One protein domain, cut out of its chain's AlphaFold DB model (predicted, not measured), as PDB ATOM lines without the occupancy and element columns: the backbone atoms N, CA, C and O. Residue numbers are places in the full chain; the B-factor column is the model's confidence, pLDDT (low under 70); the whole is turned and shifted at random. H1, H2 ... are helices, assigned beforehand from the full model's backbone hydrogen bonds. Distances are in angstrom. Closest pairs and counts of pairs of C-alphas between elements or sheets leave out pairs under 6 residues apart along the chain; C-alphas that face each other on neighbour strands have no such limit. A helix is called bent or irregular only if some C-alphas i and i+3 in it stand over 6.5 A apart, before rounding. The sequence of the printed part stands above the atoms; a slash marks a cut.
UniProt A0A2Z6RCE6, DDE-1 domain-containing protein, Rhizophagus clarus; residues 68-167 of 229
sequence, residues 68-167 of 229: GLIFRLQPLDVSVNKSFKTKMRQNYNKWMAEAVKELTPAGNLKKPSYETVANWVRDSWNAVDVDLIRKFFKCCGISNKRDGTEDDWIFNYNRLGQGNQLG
ATOM      1  N   GLY A  68     101.196 118.088 121.245       72.12
ATOM      2  CA  GLY A  68     102.516 118.705 121.409       72.12
ATOM      3  C   GLY A  68     102.792 119.930 120.527       72.12
ATOM      4  O   GLY A  68     103.830 120.550 120.697       72.12
ATOM      5  N   LEU A  69     101.887 120.335 119.624       72.56
ATOM      6  CA  LEU A  69     102.003 121.614 118.892       72.56
ATOM      7  C   LEU A  69     100.937 122.644 119.279       72.56
ATOM      8  O   LEU A  69     100.941 123.763 118.763       72.56
ATOM      9  N   ILE A  70     100.053 122.291 120.210       75.00
ATOM     10  CA  ILE A  70      98.966 123.136 120.721       75.00
ATOM     11  C   ILE A  70      99.498 124.506 121.160       75.00
ATOM     12  O   ILE A  70      99.069 125.539 120.652       75.00
ATOM     13  N   PHE A  71     100.535 124.511 121.995       73.12
ATOM     14  CA  PHE A  71     101.138 125.723 122.550       73.12
ATOM     15  C   PHE A  71     101.868 126.614 121.529       73.12
ATOM     16  O   PHE A  71     102.279 127.715 121.880       73.12
ATOM     17  N   ARG A  72     102.063 126.152 120.284       78.56
ATOM     18  CA  ARG A  72     102.689 126.934 119.199       78.56
ATOM     19  C   ARG A  72     101.701 127.337 118.117       78.56
ATOM     20  O   ARG A  72     101.857 128.393 117.512       78.56
ATOM     21  N   LEU A  73     100.733 126.470 117.827       80.62
ATOM     22  CA  LEU A  73      99.869 126.580 116.653       80.62
ATOM     23  C   LEU A  73      98.413 126.906 116.994       80.62
ATOM     24  O   LEU A  73      97.663 127.248 116.083       80.62
ATOM     25  N   GLN A  74      97.992 126.817 118.263       82.06
ATOM     26  CA  GLN A  74      96.641 127.193 118.696       82.06
ATOM     27  C   GLN A  74      96.653 128.576 119.363       82.06
ATOM     28  O   GLN A  74      97.023 128.684 120.531       82.06
ATOM     29  N   PRO A  75      96.182 129.644 118.680       81.44
ATOM     30  CA  PRO A  75      96.199 131.007 119.223       81.44
ATOM     31  C   PRO A  75      95.496 131.145 120.576       81.44
ATOM     32  O   PRO A  75      95.887 131.976 121.399       81.44
ATOM     33  N   LEU A  76      94.460 130.328 120.799       83.62
ATOM     34  CA  LEU A  76      93.694 130.304 122.039       83.62
ATOM     35  C   LEU A  76      94.582 129.912 123.230       83.62
ATOM     36  O   LEU A  76      94.642 130.655 124.209       83.62
ATOM     37  N   ASP A  77      95.322 128.810 123.108       81.94
ATOM     38  CA  ASP A  77      96.191 128.274 124.162       81.94
ATOM     39  C   ASP A  77      97.503 129.031 124.300       81.94
ATOM     40  O   ASP A  77      97.939 129.290 125.418       81.94
ATOM     41  N   VAL A  78      98.065 129.490 123.179       75.12
ATOM     42  CA  VAL A  78      99.263 130.338 123.159       75.12
ATOM     43  C   VAL A  78      99.071 131.593 124.016       75.12
ATOM     44  O   VAL A  78     100.042 132.137 124.539       75.12
ATOM     45  N   SER A  79      97.839 132.113 124.144       72.56
ATOM     46  CA  SER A  79      97.699 133.475 124.662       72.56
ATOM     47  C   SER A  79      96.364 133.981 125.175       72.56
ATOM     48  O   SER A  79      96.317 134.691 126.189       72.56
ATOM     49  N   VAL A  80      95.276 133.685 124.469       83.25
ATOM     50  CA  VAL A  80      93.958 134.232 124.794       83.25
ATOM     51  C   VAL A  80      93.516 133.659 126.135       83.25
ATOM     52  O   VAL A  80      93.058 134.401 127.002       83.25
ATOM     53  N   ASN A  81      93.776 132.366 126.344       86.56
ATOM     54  CA  ASN A  81      93.532 131.674 127.598       86.56
ATOM     55  C   ASN A  81      94.312 132.296 128.759       86.56
ATOM     56  O   ASN A  81      93.725 132.484 129.819       86.56
ATOM     57  N   LYS A  82      95.586 132.684 128.581       82.44
ATOM     58  CA  LYS A  82      96.364 133.342 129.650       82.44
ATOM     59  C   LYS A  82      95.731 134.675 130.050       82.44
ATOM     60  O   LYS A  82      95.438 134.882 131.224       82.44
ATOM     61  N   SER A  83      95.444 135.541 129.078       84.00
ATOM     62  CA  SER A  83      94.844 136.862 129.337       84.00
ATOM     63  C   SER A  83      93.476 136.746 130.022       84.00
ATOM     64  O   SER A  83      93.206 137.417 131.020       84.00
ATOM     65  N   PHE A  84      92.638 135.833 129.530       90.19
ATOM     66  CA  PHE A  84      91.332 135.540 130.110       90.19
ATOM     67  C   PHE A  84      91.445 134.990 131.542       90.19
ATOM     68  O   PHE A  84      90.807 135.516 132.458       90.19
ATOM     69  N   LYS A  85      92.288 133.968 131.764       89.00
ATOM     70  CA  LYS A  85      92.496 133.332 133.076       89.00
ATOM     71  C   LYS A  85      93.054 134.321 134.101       89.00
ATOM     72  O   LYS A  85      92.582 134.332 135.237       89.00
ATOM     73  N   THR A  86      93.983 135.194 133.710       90.69
ATOM     74  CA  THR A  86      94.505 136.256 134.585       90.69
ATOM     75  C   THR A  86      93.380 137.161 135.073       90.69
ATOM     76  O   THR A  86      93.269 137.411 136.276       90.69
ATOM     77  N   LYS A  87      92.489 137.606 134.177       92.44
ATOM     78  CA  LYS A  87      91.379 138.478 134.572       92.44
ATOM     79  C   LYS A  87      90.336 137.760 135.430       92.44
ATOM     80  O   LYS A  87      89.881 138.323 136.429       92.44
ATOM     81  N   MET A  88      90.034 136.501 135.114       95.06
ATOM     82  CA  MET A  88      89.185 135.646 135.948       95.06
ATOM     83  C   MET A  88      89.752 135.514 137.365       95.06
ATOM     84  O   MET A  88      89.031 135.715 138.343       95.06
ATOM     85  N   ARG A  89      91.061 135.262 137.484       94.25
ATOM     86  CA  ARG A  89      91.758 135.153 138.770       94.25
ATOM     87  C   ARG A  89      91.735 136.468 139.547       94.25
ATOM     88  O   ARG A  89      91.496 136.448 140.749       94.25
ATOM     89  N   GLN A  90      91.921 137.613 138.885       93.25
ATOM     90  CA  GLN A  90      91.792 138.931 139.522       93.25
ATOM     91  C   GLN A  90      90.383 139.150 140.095       93.25
ATOM     92  O   GLN A  90      90.250 139.592 141.238       93.25
ATOM     93  N   ASN A  91      89.337 138.820 139.331       93.25
ATOM     94  CA  ASN A  91      87.948 138.947 139.776       93.25
ATOM     95  C   ASN A  91      87.643 138.028 140.965       93.25
ATOM     96  O   ASN A  91      87.074 138.482 141.959       93.25
ATOM     97  N   TYR A  92      88.095 136.773 140.901       92.19
ATOM     98  CA  TYR A  92      87.984 135.829 142.008       92.19
ATOM     99  C   TYR A  92      88.723 136.324 143.254       92.19
ATOM    100  O   TYR A  92      88.150 136.333 144.336       92.19
ATOM    101  N   ASN A  93      89.963 136.801 143.118       92.00
ATOM    102  CA  ASN A  93      90.752 137.314 144.240       92.00
ATOM    103  C   ASN A  93      90.106 138.547 144.878       92.00
ATOM    104  O   ASN A  93      90.089 138.674 146.101       92.00
ATOM    105  N   LYS A  94      89.541 139.443 144.059       91.50
ATOM    106  CA  LYS A  94      88.802 140.613 144.539       91.50
ATOM    107  C   LYS A  94      87.582 140.188 145.347       91.50
ATOM    108  O   LYS A  94      87.433 140.641 146.476       91.50
ATOM    109  N   TRP A  95      86.777 139.276 144.807       89.69
ATOM    110  CA  TRP A  95      85.653 138.687 145.531       89.69
ATOM    111  C   TRP A  95      86.115 137.969 146.799       89.69
ATOM    112  O   TRP A  95      85.494 138.075 147.854       89.69
ATOM    113  N   MET A  96      87.263 137.291 146.744       87.56
ATOM    114  CA  MET A  96      87.822 136.610 147.900       87.56
ATOM    115  C   MET A  96      88.259 137.569 149.013       87.56
ATOM    116  O   MET A  96      88.151 137.198 150.182       87.56
ATOM    117  N   ALA A  97      88.706 138.776 148.672       86.06
ATOM    118  CA  ALA A  97      89.144 139.802 149.612       86.06
ATOM    119  C   ALA A  97      87.992 140.630 150.218       86.06
ATOM    120  O   ALA A  97      88.225 141.405 151.148       86.06
ATOM    121  N   GLU A  98      86.761 140.493 149.717       85.19
ATOM    122  CA  GLU A  98      85.597 141.189 150.272       85.19
ATOM    123  C   GLU A  98      85.321 140.724 151.712       85.19
ATOM    124  O   GLU A  98      85.222 139.531 152.002       85.19
ATOM    125  N   ALA A  99      85.214 141.690 152.632       63.25
ATOM    126  CA  ALA A  99      85.143 141.441 154.075       63.25
ATOM    127  C   ALA A  99      83.796 140.864 154.546       63.25
ATOM    128  O   ALA A  99      83.712 140.310 155.640       63.25
ATOM    129  N   VAL A 100      82.741 141.007 153.741       73.38
ATOM    130  CA  VAL A 100      81.400 140.508 154.055       73.38
ATOM    131  C   VAL A 100      81.096 139.359 153.115       73.38
ATOM    132  O   VAL A 100      80.832 139.574 151.935       73.38
ATOM    133  N   LYS A 101      81.111 138.138 153.646       77.00
ATOM    134  CA  LYS A 101      80.655 136.966 152.908       77.00
ATOM    135  C   LYS A 101      79.665 136.170 153.728       77.00
ATOM    136  O   LYS A 101      79.827 135.996 154.935       77.00
ATOM    137  N   GLU A 102      78.643 135.688 153.043       79.44
ATOM    138  CA  GLU A 102      77.661 134.800 153.637       79.44
ATOM    139  C   GLU A 102      78.302 133.438 153.912       79.44
ATOM    140  O   GLU A 102      78.998 132.871 153.063       79.44
ATOM    141  N   LEU A 103      78.054 132.916 155.108       84.19
ATOM    142  CA  LEU A 103      78.382 131.543 155.456       84.19
ATOM    143  C   LEU A 103      77.156 130.668 155.199       84.19
ATOM    144  O   LEU A 103      76.013 131.094 155.382       84.19
ATOM    145  N   THR A 104      77.387 129.435 154.767       84.62
ATOM    146  CA  THR A 104      76.342 128.417 154.726       84.62
ATOM    147  C   THR A 104      75.902 128.078 156.156       84.62
ATOM    148  O   THR A 104      76.650 128.327 157.105       84.62
ATOM    149  N   PRO A 105      74.724 127.457 156.352       83.06
ATOM    150  CA  PRO A 105      74.313 126.970 157.673       83.06
ATOM    151  C   PRO A 105      75.330 126.019 158.332       83.06
ATOM    152  O   PRO A 105      75.367 125.919 159.552       83.06
ATOM    153  N   ALA A 106      76.179 125.362 157.533       84.50
ATOM    154  CA  ALA A 106      77.274 124.504 157.990       84.50
ATOM    155  C   ALA A 106      78.562 125.274 158.362       84.50
ATOM    156  O   ALA A 106      79.557 124.655 158.723       84.50
ATOM    157  N   GLY A 107      78.571 126.607 158.255       83.25
ATOM    158  CA  GLY A 107      79.726 127.457 158.563       83.25
ATOM    159  C   GLY A 107      80.758 127.586 157.438       83.25
ATOM    160  O   GLY A 107      81.784 128.231 157.638       83.25
ATOM    161  N   ASN A 108      80.498 127.021 156.254       83.06
ATOM    162  CA  ASN A 108      81.402 127.115 155.105       83.06
ATOM    163  C   ASN A 108      81.181 128.410 154.324       83.06
ATOM    164  O   ASN A 108      80.082 128.962 154.318       83.06
ATOM    165  N   LEU A 109      82.203 128.875 153.605       82.31
ATOM    166  CA  LEU A 109      82.052 130.021 152.717       82.31
ATOM    167  C   LEU A 109      81.043 129.712 151.607       82.31
ATOM    168  O   LEU A 109      81.160 128.701 150.912       82.31
ATOM    169  N   LYS A 110      80.056 130.588 151.412       86.25
ATOM    170  CA  LYS A 110      79.115 130.437 150.306       86.25
ATOM    171  C   LYS A 110      79.828 130.683 148.974       86.25
ATOM    172  O   LYS A 110      80.566 131.656 148.819       86.25
ATOM    173  N   LYS A 111      79.588 129.791 148.009       87.62
ATOM    174  CA  LYS A 111      80.079 129.921 146.629       87.62
ATOM    175  C   LYS A 111      79.519 131.207 145.989       87.62
ATOM    176  O   LYS A 111      78.397 131.600 146.331       87.62
ATOM    177  N   PRO A 112      80.253 131.862 145.069       89.44
ATOM    178  CA  PRO A 112      79.697 132.974 144.306       89.44
ATOM    179  C   PRO A 112      78.470 132.496 143.518       89.44
ATOM    180  O   PRO A 112      78.394 131.337 143.107       89.44
ATOM    181  N   SER A 113      77.490 133.378 143.316       90.75
ATOM    182  CA  SER A 113      76.325 133.039 142.499       90.75
ATOM    183  C   SER A 113      76.731 132.847 141.034       90.75
ATOM    184  O   SER A 113      77.712 133.430 140.563       90.75
ATOM    185  N   TYR A 114      75.937 132.079 140.285       93.06
ATOM    186  CA  TYR A 114      76.142 131.923 138.843       93.06
ATOM    187  C   TYR A 114      76.127 133.264 138.101       93.06
ATOM    188  O   TYR A 114      76.901 133.455 137.169       93.06
ATOM    189  N   GLU A 115      75.302 134.217 138.541       94.88
ATOM    190  CA  GLU A 115      75.269 135.573 137.986       94.88
ATOM    191  C   GLU A 115      76.605 136.302 138.188       94.88
ATOM    192  O   GLU A 115      77.137 136.905 137.254       94.88
ATOM    193  N   THR A 116      77.190 136.207 139.383       93.38
ATOM    194  CA  THR A 116      78.501 136.791 139.678       93.38
ATOM    195  C   THR A 116      79.589 136.184 138.793       93.38
ATOM    196  O   THR A 116      80.362 136.924 138.186       93.38
ATOM    197  N   VAL A 117      79.613 134.855 138.645       94.69
ATOM    198  CA  VAL A 117      80.584 134.171 137.774       94.69
ATOM    199  C   VAL A 117      80.384 134.556 136.305       94.69
ATOM    200  O   VAL A 117      81.358 134.844 135.612       94.69
ATOM    201  N   ALA A 118      79.142 134.641 135.823       96.81
ATOM    202  CA  ALA A 118      78.844 135.065 134.455       96.81
ATOM    203  C   ALA A 118      79.324 136.501 134.176       96.81
ATOM    204  O   ALA A 118      79.881 136.776 133.110       96.81
ATOM    205  N   ASN A 119      79.172 137.406 135.150       96.25
ATOM    206  CA  ASN A 119      79.728 138.753 135.066       96.25
ATOM    207  C   ASN A 119      81.263 138.723 134.987       96.25
ATOM    208  O   ASN A 119      81.828 139.427 134.153       96.25
ATOM    209  N   TRP A 120      81.942 137.871 135.762       96.25
ATOM    210  CA  TRP A 120      83.400 137.721 135.665       96.25
ATOM    211  C   TRP A 120      83.848 137.205 134.303       96.25
ATOM    212  O   TRP A 120      84.823 137.725 133.766       96.25
ATOM    213  N   VAL A 121      83.142 136.227 133.726       96.19
ATOM    214  CA  VAL A 121      83.441 135.700 132.385       96.19
ATOM    215  C   VAL A 121      83.301 136.803 131.338       96.19
ATOM    216  O   VAL A 121      84.210 137.003 130.534       96.19
ATOM    217  N   ARG A 122      82.202 137.568 131.379       95.50
ATOM    218  CA  ARG A 122      81.989 138.717 130.488       95.50
ATOM    219  C   ARG A 122      83.106 139.751 130.632       95.50
ATOM    220  O   ARG A 122      83.683 140.173 129.635       95.50
ATOM    221  N   ASP A 123      83.404 140.162 131.859       94.31
ATOM    222  CA  ASP A 123      84.389 141.210 132.129       94.31
ATOM    223  C   ASP A 123      85.808 140.750 131.754       94.31
ATOM    224  O   ASP A 123      86.617 141.552 131.289       94.31
ATOM    225  N   SER A 124      86.093 139.451 131.891       93.88
ATOM    226  CA  SER A 124      87.360 138.846 131.472       93.88
ATOM    227  C   SER A 124      87.513 138.830 129.960       93.88
ATOM    228  O   SER A 124      88.570 139.209 129.468       93.88
ATOM    229  N   TRP A 125      86.458 138.489 129.215       93.06
ATOM    230  CA  TRP A 125      86.464 138.587 127.754       93.06
ATOM    231  C   TRP A 125      86.619 140.024 127.258       93.06
ATOM    232  O   TRP A 125      87.407 140.269 126.351       93.06
ATOM    233  N   ASN A 126      85.927 140.978 127.883       91.69
ATOM    234  CA  ASN A 126      86.026 142.396 127.524       91.69
ATOM    235  C   ASN A 126      87.416 142.994 127.794       91.69
ATOM    236  O   ASN A 126      87.765 144.010 127.200       91.69
ATOM    237  N   ALA A 127      88.190 142.395 128.701       89.25
ATOM    238  CA  ALA A 127      89.552 142.820 129.001       89.25
ATOM    239  C   ALA A 127      90.597 142.253 128.025       89.25
ATOM    240  O   ALA A 127      91.734 142.724 128.033       89.25
ATOM    241  N   VAL A 128      90.251 141.253 127.204       88.06
ATOM    242  CA  VAL A 128      91.184 140.699 126.215       88.06
ATOM    243  C   VAL A 128      91.381 141.707 125.084       88.06
ATOM    244  O   VAL A 128      90.437 142.108 124.405       88.06
ATOM    245  N   ASP A 129      92.633 142.093 124.861       87.69
ATOM    246  CA  ASP A 129      93.011 143.030 123.808       87.69
ATOM    247  C   ASP A 129      92.867 142.383 122.414       87.69
ATOM    248  O   ASP A 129      93.475 141.360 122.091       87.69
ATOM    249  N   VAL A 130      92.046 142.994 121.559       88.38
ATOM    250  CA  VAL A 130      91.791 142.524 120.189       88.38
ATOM    251  C   VAL A 130      93.042 142.622 119.309       88.38
ATOM    252  O   VAL A 130      93.258 141.773 118.437       88.38
ATOM    253  N   ASP A 131      93.887 143.629 119.520       87.62
ATOM    254  CA  ASP A 131      95.146 143.766 118.788       87.62
ATOM    255  C   ASP A 131      96.138 142.691 119.214       87.62
ATOM    256  O   ASP A 131      96.878 142.157 118.381       87.62
ATOM    257  N   LEU A 132      96.101 142.324 120.493       83.62
ATOM    258  CA  LEU A 132      96.859 141.214 121.031       83.62
ATOM    259  C   LEU A 132      96.413 139.883 120.398       83.62
ATOM    260  O   LEU A 132      97.264 139.167 119.872       83.62
ATOM    261  N   ILE A 133      95.102 139.609 120.310       86.44
ATOM    262  CA  ILE A 133      94.565 138.447 119.570       86.44
ATOM    263  C   ILE A 133      95.128 138.424 118.144       86.44
ATOM    264  O   ILE A 133      95.669 137.413 117.699       86.44
ATOM    265  N   ARG A 134      95.065 139.550 117.424       88.12
ATOM    266  CA  ARG A 134      95.551 139.616 116.038       88.12
ATOM    267  C   ARG A 134      97.042 139.298 115.922       88.12
ATOM    268  O   ARG A 134      97.436 138.641 114.961       88.12
ATOM    269  N   LYS A 135      97.870 139.759 116.862       87.38
ATOM    270  CA  LYS A 135      99.307 139.442 116.886       87.38
ATOM    271  C   LYS A 135      99.543 137.954 117.149       87.38
ATOM    272  O   LYS A 135     100.359 137.353 116.460       87.38
ATOM    273  N   PHE A 136      98.788 137.343 118.060       86.06
ATOM    274  CA  PHE A 136      98.941 135.925 118.386       86.06
ATOM    275  C   PHE A 136      98.583 134.982 117.246       86.06
ATOM    276  O   PHE A 136      99.286 133.996 117.034       86.06
ATOM    277  N   PHE A 137      97.562 135.312 116.452       88.50
ATOM    278  CA  PHE A 137      97.284 134.573 115.219       88.50
ATOM    279  C   PHE A 137      98.500 134.565 114.280       88.50
ATOM    280  O   PHE A 137      98.872 133.506 113.779       88.50
ATOM    281  N   LYS A 138      99.192 135.703 114.127       88.94
ATOM    282  CA  LYS A 138     100.422 135.774 113.322       88.94
ATOM    283  C   LYS A 138     101.570 134.974 113.935       88.94
ATOM    284  O   LYS A 138     102.274 134.288 113.204       88.94
ATOM    285  N   CYS A 139     101.728 134.998 115.261       85.75
ATOM    286  CA  CYS A 139     102.724 134.167 115.946       85.75
ATOM    287  C   CYS A 139     102.499 132.666 115.729       85.75
ATOM    288  O   CYS A 139     103.474 131.927 115.630       85.75
ATOM    289  N   CYS A 140     101.242 132.243 115.571       84.94
ATOM    290  CA  CYS A 140     100.869 130.866 115.235       84.94
ATOM    291  C   CYS A 140     100.988 130.542 113.733       84.94
ATOM    292  O   CYS A 140     100.534 129.486 113.301       84.94
ATOM    293  N   GLY A 141     101.522 131.454 112.910       85.19
ATOM    294  CA  GLY A 141     101.605 131.279 111.455       85.19
ATOM    295  C   GLY A 141     100.272 131.440 110.719       85.19
ATOM    296  O   GLY A 141     100.170 131.097 109.544       85.19
ATOM    297  N   ILE A 142      99.241 131.976 111.377       86.25
ATOM    298  CA  ILE A 142      97.923 132.202 110.782       86.25
ATOM    299  C   ILE A 142      97.835 133.668 110.344       86.25
ATOM    300  O   ILE A 142      97.479 134.556 111.122       86.25
ATOM    301  N   SER A 143      98.160 133.928 109.075       87.81
ATOM    302  CA  SER A 143      98.030 135.248 108.446       87.81
ATOM    303  C   SER A 143      97.231 135.194 107.141       87.81
ATOM    304  O   SER A 143      97.231 134.206 106.411       87.81
ATOM    305  N   ASN A 144      96.561 136.305 106.829       86.81
ATOM    306  CA  ASN A 144      95.917 136.524 105.533       86.81
ATOM    307  C   ASN A 144      96.911 136.972 104.451       86.81
ATOM    308  O   ASN A 144      96.584 136.931 103.262       86.81
ATOM    309  N   LYS A 145      98.103 137.441 104.838       85.88
ATOM    310  CA  LYS A 145      99.118 137.906 103.898       85.88
ATOM    311  C   LYS A 145      99.938 136.727 103.396       85.88
ATOM    312  O   LYS A 145     100.728 136.148 104.126       85.88
ATOM    313  N   ARG A 146      99.738 136.387 102.124       83.19
ATOM    314  CA  ARG A 146     100.430 135.278 101.446       83.19
ATOM    315  C   ARG A 146     101.787 135.666 100.856       83.19
ATOM    316  O   ARG A 146     102.442 134.831 100.249       83.19
ATOM    317  N   ASP A 147     102.176 136.932 100.975       88.19
ATOM    318  CA  ASP A 147     103.423 137.473 100.428       88.19
ATOM    319  C   ASP A 147     104.631 137.288 101.365       88.19
ATOM    320  O   ASP A 147     105.724 137.746 101.041       88.19
ATOM    321  N   GLY A 148     104.435 136.645 102.521       83.44
ATOM    322  CA  GLY A 148     105.476 136.405 103.525       83.44
ATOM    323  C   GLY A 148     105.889 137.651 104.312       83.44
ATOM    324  O   GLY A 148     106.801 137.605 105.134       83.44
ATOM    325  N   THR A 149     105.221 138.794 104.111       87.56
ATOM    326  CA  THR A 149     105.583 140.056 104.787       87.56
ATOM    327  C   THR A 149     105.320 140.052 106.293       87.56
ATOM    328  O   THR A 149     105.714 140.992 106.979       87.56
ATOM    329  N   GLU A 150     104.631 139.029 106.804       86.44
ATOM    330  CA  GLU A 150     104.330 138.841 108.225       86.44
ATOM    331  C   GLU A 150     104.994 137.595 108.822       86.44
ATOM    332  O   GLU A 150     104.733 137.269 109.980       86.44
ATOM    333  N   ASP A 151     105.875 136.922 108.078       84.62
ATOM    334  CA  ASP A 151     106.557 135.713 108.554       84.62
ATOM    335  C   ASP A 151     107.519 136.018 109.714       84.62
ATOM    336  O   ASP A 151     107.816 135.159 110.540       84.62
ATOM    337  N   ASP A 152     107.936 137.279 109.847       87.81
ATOM    338  CA  ASP A 152     108.740 137.791 110.959       87.81
ATOM    339  C   ASP A 152     108.012 137.762 112.322       87.81
ATOM    340  O   ASP A 152     108.638 137.970 113.369       87.81
ATOM    341  N   TRP A 153     106.700 137.507 112.324       84.94
ATOM    342  CA  TRP A 153     105.896 137.302 113.529       84.94
ATOM    343  C   TRP A 153     105.870 135.853 114.014       84.94
ATOM    344  O   TRP A 153     105.581 135.645 115.193       84.94
ATOM    345  N   ILE A 154     106.154 134.874 113.152       86.94
ATOM    346  CA  ILE A 154     106.015 133.447 113.467       86.94
ATOM    347  C   ILE A 154     106.933 133.097 114.644       86.94
ATOM    348  O   ILE A 154     108.134 133.354 114.603       86.94
ATOM    349  N   PHE A 155     106.345 132.572 115.722       84.31
ATOM    350  CA  PHE A 155     107.010 132.267 117.000       84.31
ATOM    351  C   PHE A 155     107.768 133.441 117.650       84.31
ATOM    352  O   PHE A 155     108.555 133.253 118.574       84.31
ATOM    353  N   ASN A 156     107.516 134.675 117.208       83.06
ATOM    354  CA  ASN A 156     108.187 135.861 117.721       83.06
ATOM    355  C   ASN A 156     107.368 136.523 118.833       83.06
ATOM    356  O   ASN A 156     106.751 137.579 118.652       83.06
ATOM    357  N   TYR A 157     107.379 135.898 120.007       79.50
ATOM    358  CA  TYR A 157     106.602 136.367 121.151       79.50
ATOM    359  C   TYR A 157     107.132 137.677 121.760       79.50
ATOM    360  O   TYR A 157     106.371 138.453 122.333       79.50
ATOM    361  N   ASN A 158     108.407 138.010 121.541       78.69
ATOM    362  CA  ASN A 158     109.022 139.257 122.020       78.69
ATOM    363  C   ASN A 158     108.325 140.523 121.491       78.69
ATOM    364  O   ASN A 158     108.344 141.576 122.131       78.69
ATOM    365  N   ARG A 159     107.677 140.437 120.325       74.81
ATOM    366  CA  ARG A 159     106.941 141.558 119.718       74.81
ATOM    367  C   ARG A 159     105.589 141.845 120.370       74.81
ATOM    368  O   ARG A 159     104.949 142.848 120.048       74.81
ATOM    369  N   LEU A 160     105.137 140.987 121.278       71.06
ATOM    370  CA  LEU A 160     103.846 141.134 121.946       71.06
ATOM    371  C   LEU A 160     103.899 142.180 123.063       71.06
ATOM    372  O   LEU A 160     102.974 142.979 123.186       71.06
ATOM    373  N   GLY A 161     105.012 142.239 123.803       60.19
ATOM    374  CA  GLY A 161     105.207 143.152 124.937       60.19
ATOM    375  C   GLY A 161     105.477 144.611 124.556       60.19
ATOM    376  O   GLY A 161     105.486 145.485 125.414       60.19
ATOM    377  N   GLN A 162     105.669 144.912 123.270       53.97
ATOM    378  CA  GLN A 162     106.051 146.252 122.801       53.97
ATOM    379  C   GLN A 162     104.852 147.207 122.606       53.97
ATOM    380  O   GLN A 162     105.032 148.318 122.112       53.97
ATOM    381  N   GLY A 163     103.625 146.782 122.944       44.56
ATOM    382  CA  GLY A 163     102.389 147.467 122.544       44.56
ATOM    383  C   GLY A 163     101.652 148.312 123.587       44.56
ATOM    384  O   GLY A 163     101.034 149.291 123.182       44.56
ATOM    385  N   ASN A 164     101.686 147.988 124.885       39.25
ATOM    386  CA  ASN A 164     100.733 148.575 125.840       39.25
ATOM    387  C   ASN A 164     101.441 149.334 126.975       39.25
ATOM    388  O   ASN A 164     102.287 148.797 127.684       39.25
ATOM    389  N   GLN A 165     101.100 150.621 127.120       40.56
ATOM    390  CA  GLN A 165     101.546 151.479 128.219       40.56
ATOM    391  C   GLN A 165     100.948 151.022 129.559       40.56
ATOM    392  O   GLN A 165      99.751 150.773 129.649       40.56
ATOM    393  N   LEU A 166     101.805 151.043 130.587       33.97
ATOM    394  CA  LEU A 166     101.538 151.034 132.032       33.97
ATOM    395  C   LEU A 166     100.725 149.853 132.614       33.97
ATOM    396  O   LEU A 166      99.503 149.894 132.700       33.97
ATOM    397  N   GLY A 167     101.446 148.908 133.228       34.94
ATOM    398  CA  GLY A 167     101.079 148.426 134.567       34.94
ATOM    399  C   GLY A 167     100.646 146.971 134.735       34.94
ATOM    400  O   GLY A 167     100.507 146.564 135.879       34.94
TER     401      GLY A 167
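Overview. This is residues 68 to 167 of the 229 residues of the protein "DDE-1 domain-containing protein" of Rhizophagus clarus (UniProt A0A2Z6RCE6). The long helix H2 is the spine, with H3 on its middle, H4 on its first part and short H1 at a corner there; the loop of residues 98 to 113 makes one end of the long axis, residues 144 to 149 stick out at the other, and the last residues, 158 to 167, turn back and off to one side. The printed part has 100 residues, of which 50 are in four named helices, H1, H2, H3 and H4 in order along the chain, with no named strand; the class is all helix. The whole is only just loose, close to extended, with a radius of gyration of the C-alphas of 18.6 A, and spans 64 by 33 by 20 A.

Arrangement. H1, residues 70 to 73, and the hub H2, residues 75 to 97, touch only at the corner, closest at C-alphas 71 and 78, 5.0 A. H2 residues 84 to 91 touch H3, residues 114 to 126, through its residues 120 to 125, closest at C-alphas 87 and 124, 5.1 A, at a steep tilt of 48 degrees, opposite ways. H2 residues 75 to 80 touch H4, residues 130 to 139, closest at C-alphas 75 and 137, 5.5 A. H3 has every O i to N i+4 pair within hydrogen-bond range, H2 17 of 19, H4 5 of 6; H1 is too short.

Along the chain. H1 begins at C-alpha 70 (98.966, 123.136, 120.721). H2 is 32.4 A long and irregular, C-alphas 78 and 81 being 7.4 A apart. H4 ends at C-alpha 139 (102.724, 134.167, 115.946).

Size, cuts and confidence. The printed part has no cut; H2 to H3 is a long link. Residues 99 and 161 to 167 have pLDDT under 70.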